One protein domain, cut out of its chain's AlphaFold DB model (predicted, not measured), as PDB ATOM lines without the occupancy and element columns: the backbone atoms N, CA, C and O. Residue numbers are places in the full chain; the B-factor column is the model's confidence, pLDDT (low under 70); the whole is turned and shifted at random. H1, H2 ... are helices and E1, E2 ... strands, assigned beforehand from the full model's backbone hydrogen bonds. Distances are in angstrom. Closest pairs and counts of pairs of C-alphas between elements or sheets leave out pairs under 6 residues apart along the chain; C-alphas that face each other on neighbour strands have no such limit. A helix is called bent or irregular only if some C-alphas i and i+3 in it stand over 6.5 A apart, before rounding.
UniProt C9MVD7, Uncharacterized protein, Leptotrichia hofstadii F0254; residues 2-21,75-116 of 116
ATOM      1  N   ASN A   2     290.837 421.203 448.246       52.19
ATOM      2  CA  ASN A   2     289.942 422.006 449.085       52.19
ATOM      3  C   ASN A   2     288.521 421.832 448.544       52.19
ATOM      4  O   ASN A   2     288.220 422.339 447.466       52.19
ATOM      5  N   ALA A   3     287.689 421.055 449.238       59.62
ATOM      6  CA  ALA A   3     286.294 420.838 448.870       59.62
ATOM      7  C   ALA A   3     285.384 421.568 449.865       59.62
ATOM      8  O   ALA A   3     285.419 421.283 451.060       59.62
ATOM      9  N   GLU A   4     284.565 422.497 449.378       68.00
ATOM     10  CA  GLU A   4     283.494 423.107 450.172       68.00
ATOM     11  C   GLU A   4     282.204 422.320 449.941       68.00
ATOM     12  O   GLU A   4     281.740 422.237 448.804       68.00
ATOM     13  N   ILE A   5     281.629 421.734 450.997       70.62
ATOM     14  CA  ILE A   5     280.402 420.925 450.933       70.62
ATOM     15  C   ILE A   5     279.250 421.704 451.574       70.62
ATOM     16  O   ILE A   5     279.336 422.083 452.743       70.62
ATOM     17  N   LYS A   6     278.146 421.904 450.844       72.88
ATOM     18  CA  LYS A   6     276.897 422.486 451.372       72.88
ATOM     19  C   LYS A   6     275.691 421.777 450.759       72.88
ATOM     20  O   LYS A   6     275.632 421.604 449.554       72.88
ATOM     21  N   ASN A   7     274.716 421.364 451.571       76.19
ATOM     22  CA  ASN A   7     273.417 420.838 451.110       76.19
ATOM     23  C   ASN A   7     273.488 419.740 450.022       76.19
ATOM     24  O   ASN A   7     272.696 419.725 449.081       76.19
ATOM     25  N   GLY A   8     274.443 418.811 450.133       82.62
ATOM     26  CA  GLY A   8     274.605 417.725 449.159       82.62
ATOM     27  C   GLY A   8     275.232 418.151 447.826       82.62
ATOM     28  O   GLY A   8     275.254 417.347 446.895       82.62
ATOM     29  N   THR A   9     275.763 419.368 447.723       87.38
ATOM     30  CA  THR A   9     276.644 419.803 446.637       87.38
ATOM     31  C   THR A   9     278.042 420.089 447.170       87.38
ATOM     32  O   THR A   9     278.235 420.350 448.361       87.38
ATOM     33  N   ALA A  10     279.033 419.988 446.288       88.88
ATOM     34  CA  ALA A  10     280.400 420.361 446.598       88.88
ATOM     35  C   ALA A  10     281.068 421.056 445.413       88.88
ATOM     36  O   ALA A  10     280.712 420.813 444.256       88.88
ATOM     37  N   VAL A  11     282.048 421.905 445.716       90.06
ATOM     38  CA  VAL A  11     282.932 422.516 444.716       90.06
ATOM     39  C   VAL A  11     284.297 421.859 444.812       90.06
ATOM     40  O   VAL A  11     284.896 421.829 445.886       90.06
ATOM     41  N   LEU A  12     284.785 421.336 443.691       89.00
ATOM     42  CA  LEU A  12     286.102 420.729 443.571       89.00
ATOM     43  C   LEU A  12     286.992 421.633 442.726       89.00
ATOM     44  O   LEU A  12     286.608 422.002 441.619       89.00
ATOM     45  N   THR A  13     288.188 421.955 443.209       90.19
ATOM     46  CA  THR A  13     289.242 422.478 442.332       90.19
ATOM     47  C   THR A  13     289.900 421.301 441.626       90.19
ATOM     48  O   THR A  13     290.481 420.434 442.282       90.19
ATOM     49  N   VAL A  14     289.777 421.259 440.303       87.12
ATOM     50  CA  VAL A  14     290.327 420.213 439.443       87.12
ATOM     51  C   VAL A  14     291.380 420.838 438.545       87.12
ATOM     52  O   VAL A  14     291.088 421.778 437.809       87.12
ATOM     53  N   HIS A  15     292.586 420.287 438.598       88.62
ATOM     54  CA  HIS A  15     293.632 420.603 437.642       88.62
ATOM     55  C   HIS A  15     293.327 419.891 436.322       88.62
ATOM     56  O   HIS A  15     293.212 418.661 436.301       88.62
ATOM     57  N   ILE A  16     293.150 420.644 435.239       86.12
ATOM     58  CA  ILE A  16     292.852 420.093 433.918       86.12
ATOM     59  C   ILE A  16     293.914 420.523 432.914       86.12
ATOM     60  O   ILE A  16     294.300 421.687 432.860       86.12
ATOM     61  N   LYS A  17     294.340 419.566 432.088       85.75
ATOM     62  CA  LYS A  17     295.208 419.775 430.933       85.75
ATOM     63  C   LYS A  17     294.517 419.207 429.703       85.75
ATOM     64  O   LYS A  17     294.225 418.013 429.660       85.75
ATOM     65  N   GLY A  18     294.239 420.055 428.717       81.69
ATOM     66  CA  GLY A  18     293.540 419.673 427.489       81.69
ATOM     67  C   GLY A  18     294.195 420.265 426.239       81.69
ATOM     68  O   GLY A  18     294.889 421.279 426.347       81.69
ATOM     69  N   PRO A  19     294.006 419.653 425.055       80.75
ATOM     70  CA  PRO A  19     294.455 420.230 423.792       80.75
ATOM     71  C   PRO A  19     293.905 421.643 423.594       80.75
ATOM     72  O   PRO A  19     292.704 421.882 423.718       80.75
ATOM     73  N   ASN A  20     294.777 422.583 423.247       82.62
ATOM     74  CA  ASN A  20     294.397 423.951 422.939       82.62
ATOM     75  C   ASN A  20     294.001 424.074 421.462       82.62
ATOM     76  O   ASN A  20     294.738 424.618 420.641       82.62
ATOM     77  N   PHE A  21     292.831 423.550 421.104       81.31
ATOM     78  CA  PHE A  21     292.362 423.567 419.715       81.31
ATOM     79  C   PHE A  21     292.168 424.979 419.146       81.31
ATOM     80  O   PHE A  21     292.308 425.169 417.939       81.31
ATOM     81  N   MET A  75     296.304 423.720 426.886       83.25
ATOM     82  CA  MET A  75     295.859 424.627 427.932       83.25
ATOM     83  C   MET A  75     295.786 423.858 429.242       83.25
ATOM     84  O   MET A  75     295.266 422.742 429.292       83.25
ATOM     85  N   GLU A  76     296.324 424.462 430.291       86.69
ATOM     86  CA  GLU A  76     296.412 423.874 431.619       86.69
ATOM     87  C   GLU A  76     295.942 424.910 432.634       86.69
ATOM     88  O   GLU A  76     296.394 426.058 432.612       86.69
ATOM     89  N   ASN A  77     294.965 424.544 433.461       84.81
ATOM     90  CA  ASN A  77     294.409 425.455 434.453       84.81
ATOM     91  C   ASN A  77     293.734 424.689 435.592       84.81
ATOM     92  O   ASN A  77     293.244 423.573 435.416       84.81
ATOM     93  N   ASP A  78     293.631 425.342 436.743       89.44
ATOM     94  CA  ASP A  78     292.786 424.891 437.838       89.44
ATOM     95  C   ASP A  78     291.375 425.449 437.641       89.44
ATOM     96  O   ASP A  78     291.153 426.662 437.618       89.44
ATOM     97  N   ILE A  79     290.393 424.560 437.510       87.88
ATOM     98  CA  ILE A  79     288.989 424.937 437.343       87.88
ATOM     99  C   ILE A  79     288.151 424.480 438.530       87.88
ATOM    100  O   ILE A  79     288.411 423.452 439.152       87.88
ATOM    101  N   LYS A  80     287.096 425.236 438.831       89.75
ATOM    102  CA  LYS A  80     286.071 424.814 439.788       89.75
ATOM    103  C   LYS A  80     285.045 423.939 439.077       89.75
ATOM    104  O   LYS A  80     284.466 424.360 438.077       89.75
ATOM    105  N   VAL A  81     284.810 422.750 439.616       89.38
ATOM    106  CA  VAL A  81     283.813 421.788 439.143       89.38
ATOM    107  C   VAL A  81     282.794 421.557 440.246       89.38
ATOM    108  O   VAL A  81     283.143 421.209 441.375       89.38
ATOM    109  N   TYR A  82     281.524 421.744 439.914       90.19
ATOM    110  CA  TYR A  82     280.410 421.557 440.831       90.19
ATOM    111  C   TYR A  82     279.869 420.134 440.711       90.19
ATOM    112  O   TYR A  82     279.496 419.679 439.621       90.19
ATOM    113  N   VAL A  83     279.806 419.441 441.845       90.50
ATOM    114  CA  VAL A  83     279.320 418.064 441.955       90.50
ATOM    115  C   VAL A  83     278.136 417.978 442.913       90.50
ATOM    116  O   VAL A  83     278.014 418.765 443.855       90.50
ATOM    117  N   LYS A  84     277.260 417.001 442.685       91.50
ATOM    118  CA  LYS A  84     276.107 416.690 443.533       91.50
ATOM    119  C   LYS A  84     276.221 415.270 444.079       91.50
ATOM    120  O   LYS A  84     276.632 414.353 443.365       91.50
ATOM    121  N   LYS A  85     275.829 415.095 445.338       88.75
ATOM    122  CA  LYS A  85     275.719 413.800 446.000       88.75
ATOM    123  C   LYS A  85     274.466 413.068 445.515       88.75
ATOM    124  O   LYS A  85     273.351 413.578 445.608       88.75
ATOM    125  N   TYR A  86     274.671 411.851 445.040       85.50
ATOM    126  CA  TYR A  86     273.666 410.819 444.806       85.50
ATOM    127  C   TYR A  86     273.791 409.764 445.921       85.50
ATOM    128  O   TYR A  86     274.804 409.764 446.625       85.50
ATOM    129  N   PRO A  87     272.808 408.861 446.120       83.00
ATOM    130  CA  PRO A  87     272.791 407.948 447.267       83.00
ATOM    131  C   PRO A  87     274.115 407.216 447.540       83.00
ATOM    132  O   PRO A  87     274.524 407.141 448.694       83.00
ATOM    133  N   ASN A  88     274.827 406.784 446.489       88.00
ATOM    134  CA  ASN A  88     276.081 406.025 446.602       88.00
ATOM    135  C   ASN A  88     277.275 406.647 445.852       88.00
ATOM    136  O   ASN A  88     278.312 406.004 445.723       88.00
ATOM    137  N   THR A  89     277.148 407.856 445.297       90.00
ATOM    138  CA  THR A  89     278.212 408.450 444.468       90.00
ATOM    139  C   THR A  89     278.114 409.972 444.410       90.00
ATOM    140  O   THR A  89     277.118 410.562 444.823       90.00
ATOM    141  N   TRP A  90     279.139 410.614 443.866       89.00
ATOM    142  CA  TRP A  90     279.105 412.013 443.462       89.00
ATOM    143  C   TRP A  90     279.121 412.083 441.938       89.00
ATOM    144  O   TRP A  90     279.877 411.367 441.288       89.00
ATOM    145  N   GLY A  91     278.288 412.947 441.366       87.56
ATOM    146  CA  GLY A  91     278.262 413.196 439.926       87.56
ATOM    147  C   GLY A  91     278.488 414.669 439.627       87.56
ATOM    148  O   GLY A  91     278.067 415.534 440.397       87.56
ATOM    149  N   VAL A  92     279.142 414.960 438.502       87.56
ATOM    150  CA  VAL A  92     279.240 416.324 437.967       87.56
ATOM    151  C   VAL A  92     277.838 416.816 437.622       87.56
ATOM    152  O   VAL A  92     277.055 416.094 437.004       87.56
ATOM    153  N   ILE A  93     277.510 418.044 438.021       86.44
ATOM    154  CA  ILE A  93     276.240 418.670 437.647       86.44
ATOM    155  C   ILE A  93     276.264 418.924 436.134       86.44
ATOM    156  O   ILE A  93     277.086 419.705 435.654       86.44
ATOM    157  N   GLN A  94     275.374 418.263 435.386       81.12
ATOM    158  CA  GLN A  94     275.281 418.356 433.923       81.12
ATOM    159  C   GLN A  94     274.542 419.621 433.462       81.12
ATOM    160  O   GLN A  94     273.589 419.563 432.691       81.12
ATOM    161  N   ASP A  95     274.967 420.772 433.972       81.00
ATOM    162  CA  ASP A  95     274.445 422.081 433.596       81.00
ATOM    163  C   ASP A  95     275.609 422.938 433.093       81.00
ATOM    164  O   ASP A  95     276.551 423.234 433.835       81.00
ATOM    165  N   TYR A  96     275.556 423.321 431.817       75.81
ATOM    166  CA  TYR A  96     276.608 424.103 431.170       75.81
ATOM    167  C   TYR A  96     276.726 425.519 431.744       75.81
ATOM    168  O   TYR A  96     277.796 426.115 431.654       75.81
ATOM    169  N   THR A  97     275.663 426.056 432.350       82.19
ATOM    170  CA  THR A  97     275.690 427.382 432.984       82.19
ATOM    171  C   THR A  97     276.481 427.357 434.293       82.19
ATOM    172  O   THR A  97     277.148 428.332 434.632       82.19
ATOM    173  N   ILE A  98     276.484 426.212 434.985       83.06
ATOM    174  CA  ILE A  98     277.179 425.999 436.260       83.06
ATOM    175  C   ILE A  98     278.611 425.497 436.028       83.06
ATOM    176  O   ILE A  98     279.561 425.994 436.630       83.06
ATOM    177  N   ASN A  99     278.784 424.522 435.137       84.62
ATOM    178  CA  ASN A  99     280.052 423.836 434.875       84.62
ATOM    179  C   ASN A  99     280.695 424.256 433.536       84.62
ATOM    180  O   ASN A  99     281.438 423.488 432.929       84.62
ATOM    181  N   ASN A 100     280.457 425.489 433.072       82.94
ATOM    182  CA  ASN A 100     280.986 426.012 431.799       82.94
ATOM    183  C   ASN A 100     282.498 425.770 431.641       82.94
ATOM    184  O   ASN A 100     282.968 425.362 430.583       82.94
ATOM    185  N   ALA A 101     283.262 425.975 432.719       79.19
ATOM    186  CA  ALA A 101     284.712 425.829 432.703       79.19
ATOM    187  C   ALA A 101     285.156 424.429 432.257       79.19
ATOM    188  O   ALA A 101     285.983 424.347 431.363       79.19
ATOM    189  N   ILE A 102     284.582 423.345 432.798       80.75
ATOM    190  CA  ILE A 102     284.952 421.976 432.393       80.75
ATOM    191  C   ILE A 102     284.460 421.652 430.977       80.75
ATOM    192  O   ILE A 102     285.173 421.007 430.210       80.75
ATOM    193  N   TYR A 103     283.290 422.165 430.578       76.06
ATOM    194  CA  TYR A 103     282.771 421.967 429.223       76.06
ATOM    195  C   TYR A 103     283.621 422.644 428.145       76.06
ATOM    196  O   TYR A 103     283.695 422.118 427.040       76.06
ATOM    197  N   LYS A 104     284.335 423.732 428.456       73.62
ATOM    198  CA  LYS A 104     285.315 424.325 427.527       73.62
ATOM    199  C   LYS A 104     286.495 423.397 427.213       73.62
ATOM    200  O   LYS A 104     287.040 423.496 426.123       73.62
ATOM    201  N   TYR A 105     286.869 422.503 428.132       71.88
ATOM    202  CA  TYR A 105     287.943 421.523 427.909       71.88
ATOM    203  C   TYR A 105     287.442 420.222 427.276       71.88
ATOM    204  O   TYR A 105     288.186 419.564 426.558       71.88
ATOM    205  N   LEU A 106     286.195 419.828 427.559       69.50
ATOM    206  CA  LEU A 106     285.596 418.600 427.019       69.50
ATOM    207  C   LEU A 106     284.945 418.806 425.646       69.50
ATOM    208  O   LEU A 106     284.834 417.868 424.858       69.50
ATOM    209  N   GLY A 107     284.483 420.022 425.363       59.84
ATOM    210  CA  GLY A 107     283.886 420.381 424.092       59.84
ATOM    211  C   GLY A 107     284.965 420.552 423.034       59.84
ATOM    212  O   GLY A 107     285.737 421.504 423.084       59.84
ATOM    213  N   PHE A 108     284.970 419.672 422.034       51.72
ATOM    214  CA  PHE A 108     285.612 419.904 420.741       51.72
ATOM    215  C   PHE A 108     285.012 421.152 420.057       51.72
ATOM    216  O   PHE A 108     284.203 421.043 419.141       51.72
ATOM    217  N   GLY A 109     285.373 422.352 420.518       41.88
ATOM    218  CA  GLY A 109     285.126 423.602 419.798       41.88
ATOM    219  C   GLY A 109     283.677 424.099 419.724       41.88
ATOM    220  O   GLY A 109     283.353 424.795 418.770       41.88
ATOM    221  N   TYR A 110     282.817 423.836 420.711       37.75
ATOM    222  CA  TYR A 110     281.553 424.581 420.852       37.75
ATOM    223  C   TYR A 110     281.623 425.517 422.055       37.75
ATOM    224  O   TYR A 110     281.118 425.232 423.140       37.75
ATOM    225  N   GLY A 111     282.285 426.657 421.855       38.22
ATOM    226  CA  GLY A 111     282.078 427.813 422.716       38.22
ATOM    227  C   GLY A 111     280.649 428.357 422.528       38.22
ATOM    228  O   GLY A 111     280.124 428.299 421.415       38.22
ATOM    229  N   PRO A 112     280.022 428.934 423.571       38.41
ATOM    230  CA  PRO A 112     278.710 429.581 423.453       38.41
ATOM    231  C   PRO A 112     278.682 430.722 422.422       38.41
ATOM    232  O   PRO A 112     277.621 431.123 421.961       38.41
ATOM    233  N   GLU A 113     279.851 431.238 422.041       40.00
ATOM    234  CA  GLU A 113     280.022 432.312 421.060       40.00
ATOM    235  C   GLU A 113     279.611 431.912 419.632       40.00
ATOM    236  O   GLU A 113     279.343 432.793 418.822       40.00
ATOM    237  N   LEU A 114     279.497 430.611 419.332       35.69
ATOM    238  CA  LEU A 114     279.032 430.094 418.035       35.69
ATOM    239  C   LEU A 114     277.538 429.707 418.027       35.69
ATOM    240  O   LEU A 114     277.034 429.253 417.003       35.69
ATOM    241  N   MET A 115     276.824 429.882 419.149       31.61
ATOM    242  CA  MET A 115     275.363 429.724 419.256       31.61
ATOM    243  C   MET A 115     274.670 431.089 419.403       31.61
ATOM    244  O   MET A 115     273.878 431.300 420.325       31.61
ATOM    245  N   ARG A 116     275.002 432.035 418.525       30.23
ATOM    246  CA  ARG A 116     274.252 433.283 418.353       30.23
ATOM    247  C   ARG A 116     273.662 433.361 416.960       30.23
ATOM    248  O   ARG A 116     274.378 432.977 416.010       30.23
TER     249      ARG A 116
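Overview. This is residues 2 to 21 and 75 to 116 of the 116 residues of an uncharacterized protein of Leptotrichia hofstadii F0254 (UniProt C9MVD7). Two long, bent strands, E2 and E3, run side by side in a strongly twisted sheet; short E1 and E4 edge it at one end, and short helix H1 packs on E2 and E3. The printed part has 62 residues, mostly strand: E1, E2, E3, E4, H1 along the chain, the sheet antiparallel in order E1, E2, E3, E4. It is only just loose, close to compact, with a radius of gyration of the C-alphas of 13.1 A, spanning 36 by 26 by 17 A.

Arrangement. Begin with antiparallel E2, residues 9 to 19, and E3, residues 75 to 86: N 12 and O 81 are 2.8 A apart. E2 bends by 57 degrees at residue 15, E3 by 58 degrees at residue 78. E1, residues 3 to 6, forms a hairpin with E2, N 6 to O 9 being 2.9 A. E4, residues 89 to 92, forms one with E3, N 84 to O 91 being 2.8 A. H1, residues 100 to 106, is on the sheet, height 5.6 A, over none of its strands; its closest C-alphas to E3 are Ala 101 and Ile 79, 6.4 A. In H1, 2 of 3 O i to N i+4 pairs are within hydrogen-bond range.

Along the chain. Find C-alpha 3 at (286.294, 420.838, 448.870), where E1 begins. E2 runs 29.0 A, E3 31.1 A; H1 ends at C-alpha 106, (285.596, 418.600, 427.019).

Size, cuts and confidence. Residues 22 to 74 are not printed; C-alphas 21 and 75 are 9.0 A apart. Residues 2 to 4 and 106 to 116 have pLDDT under 70.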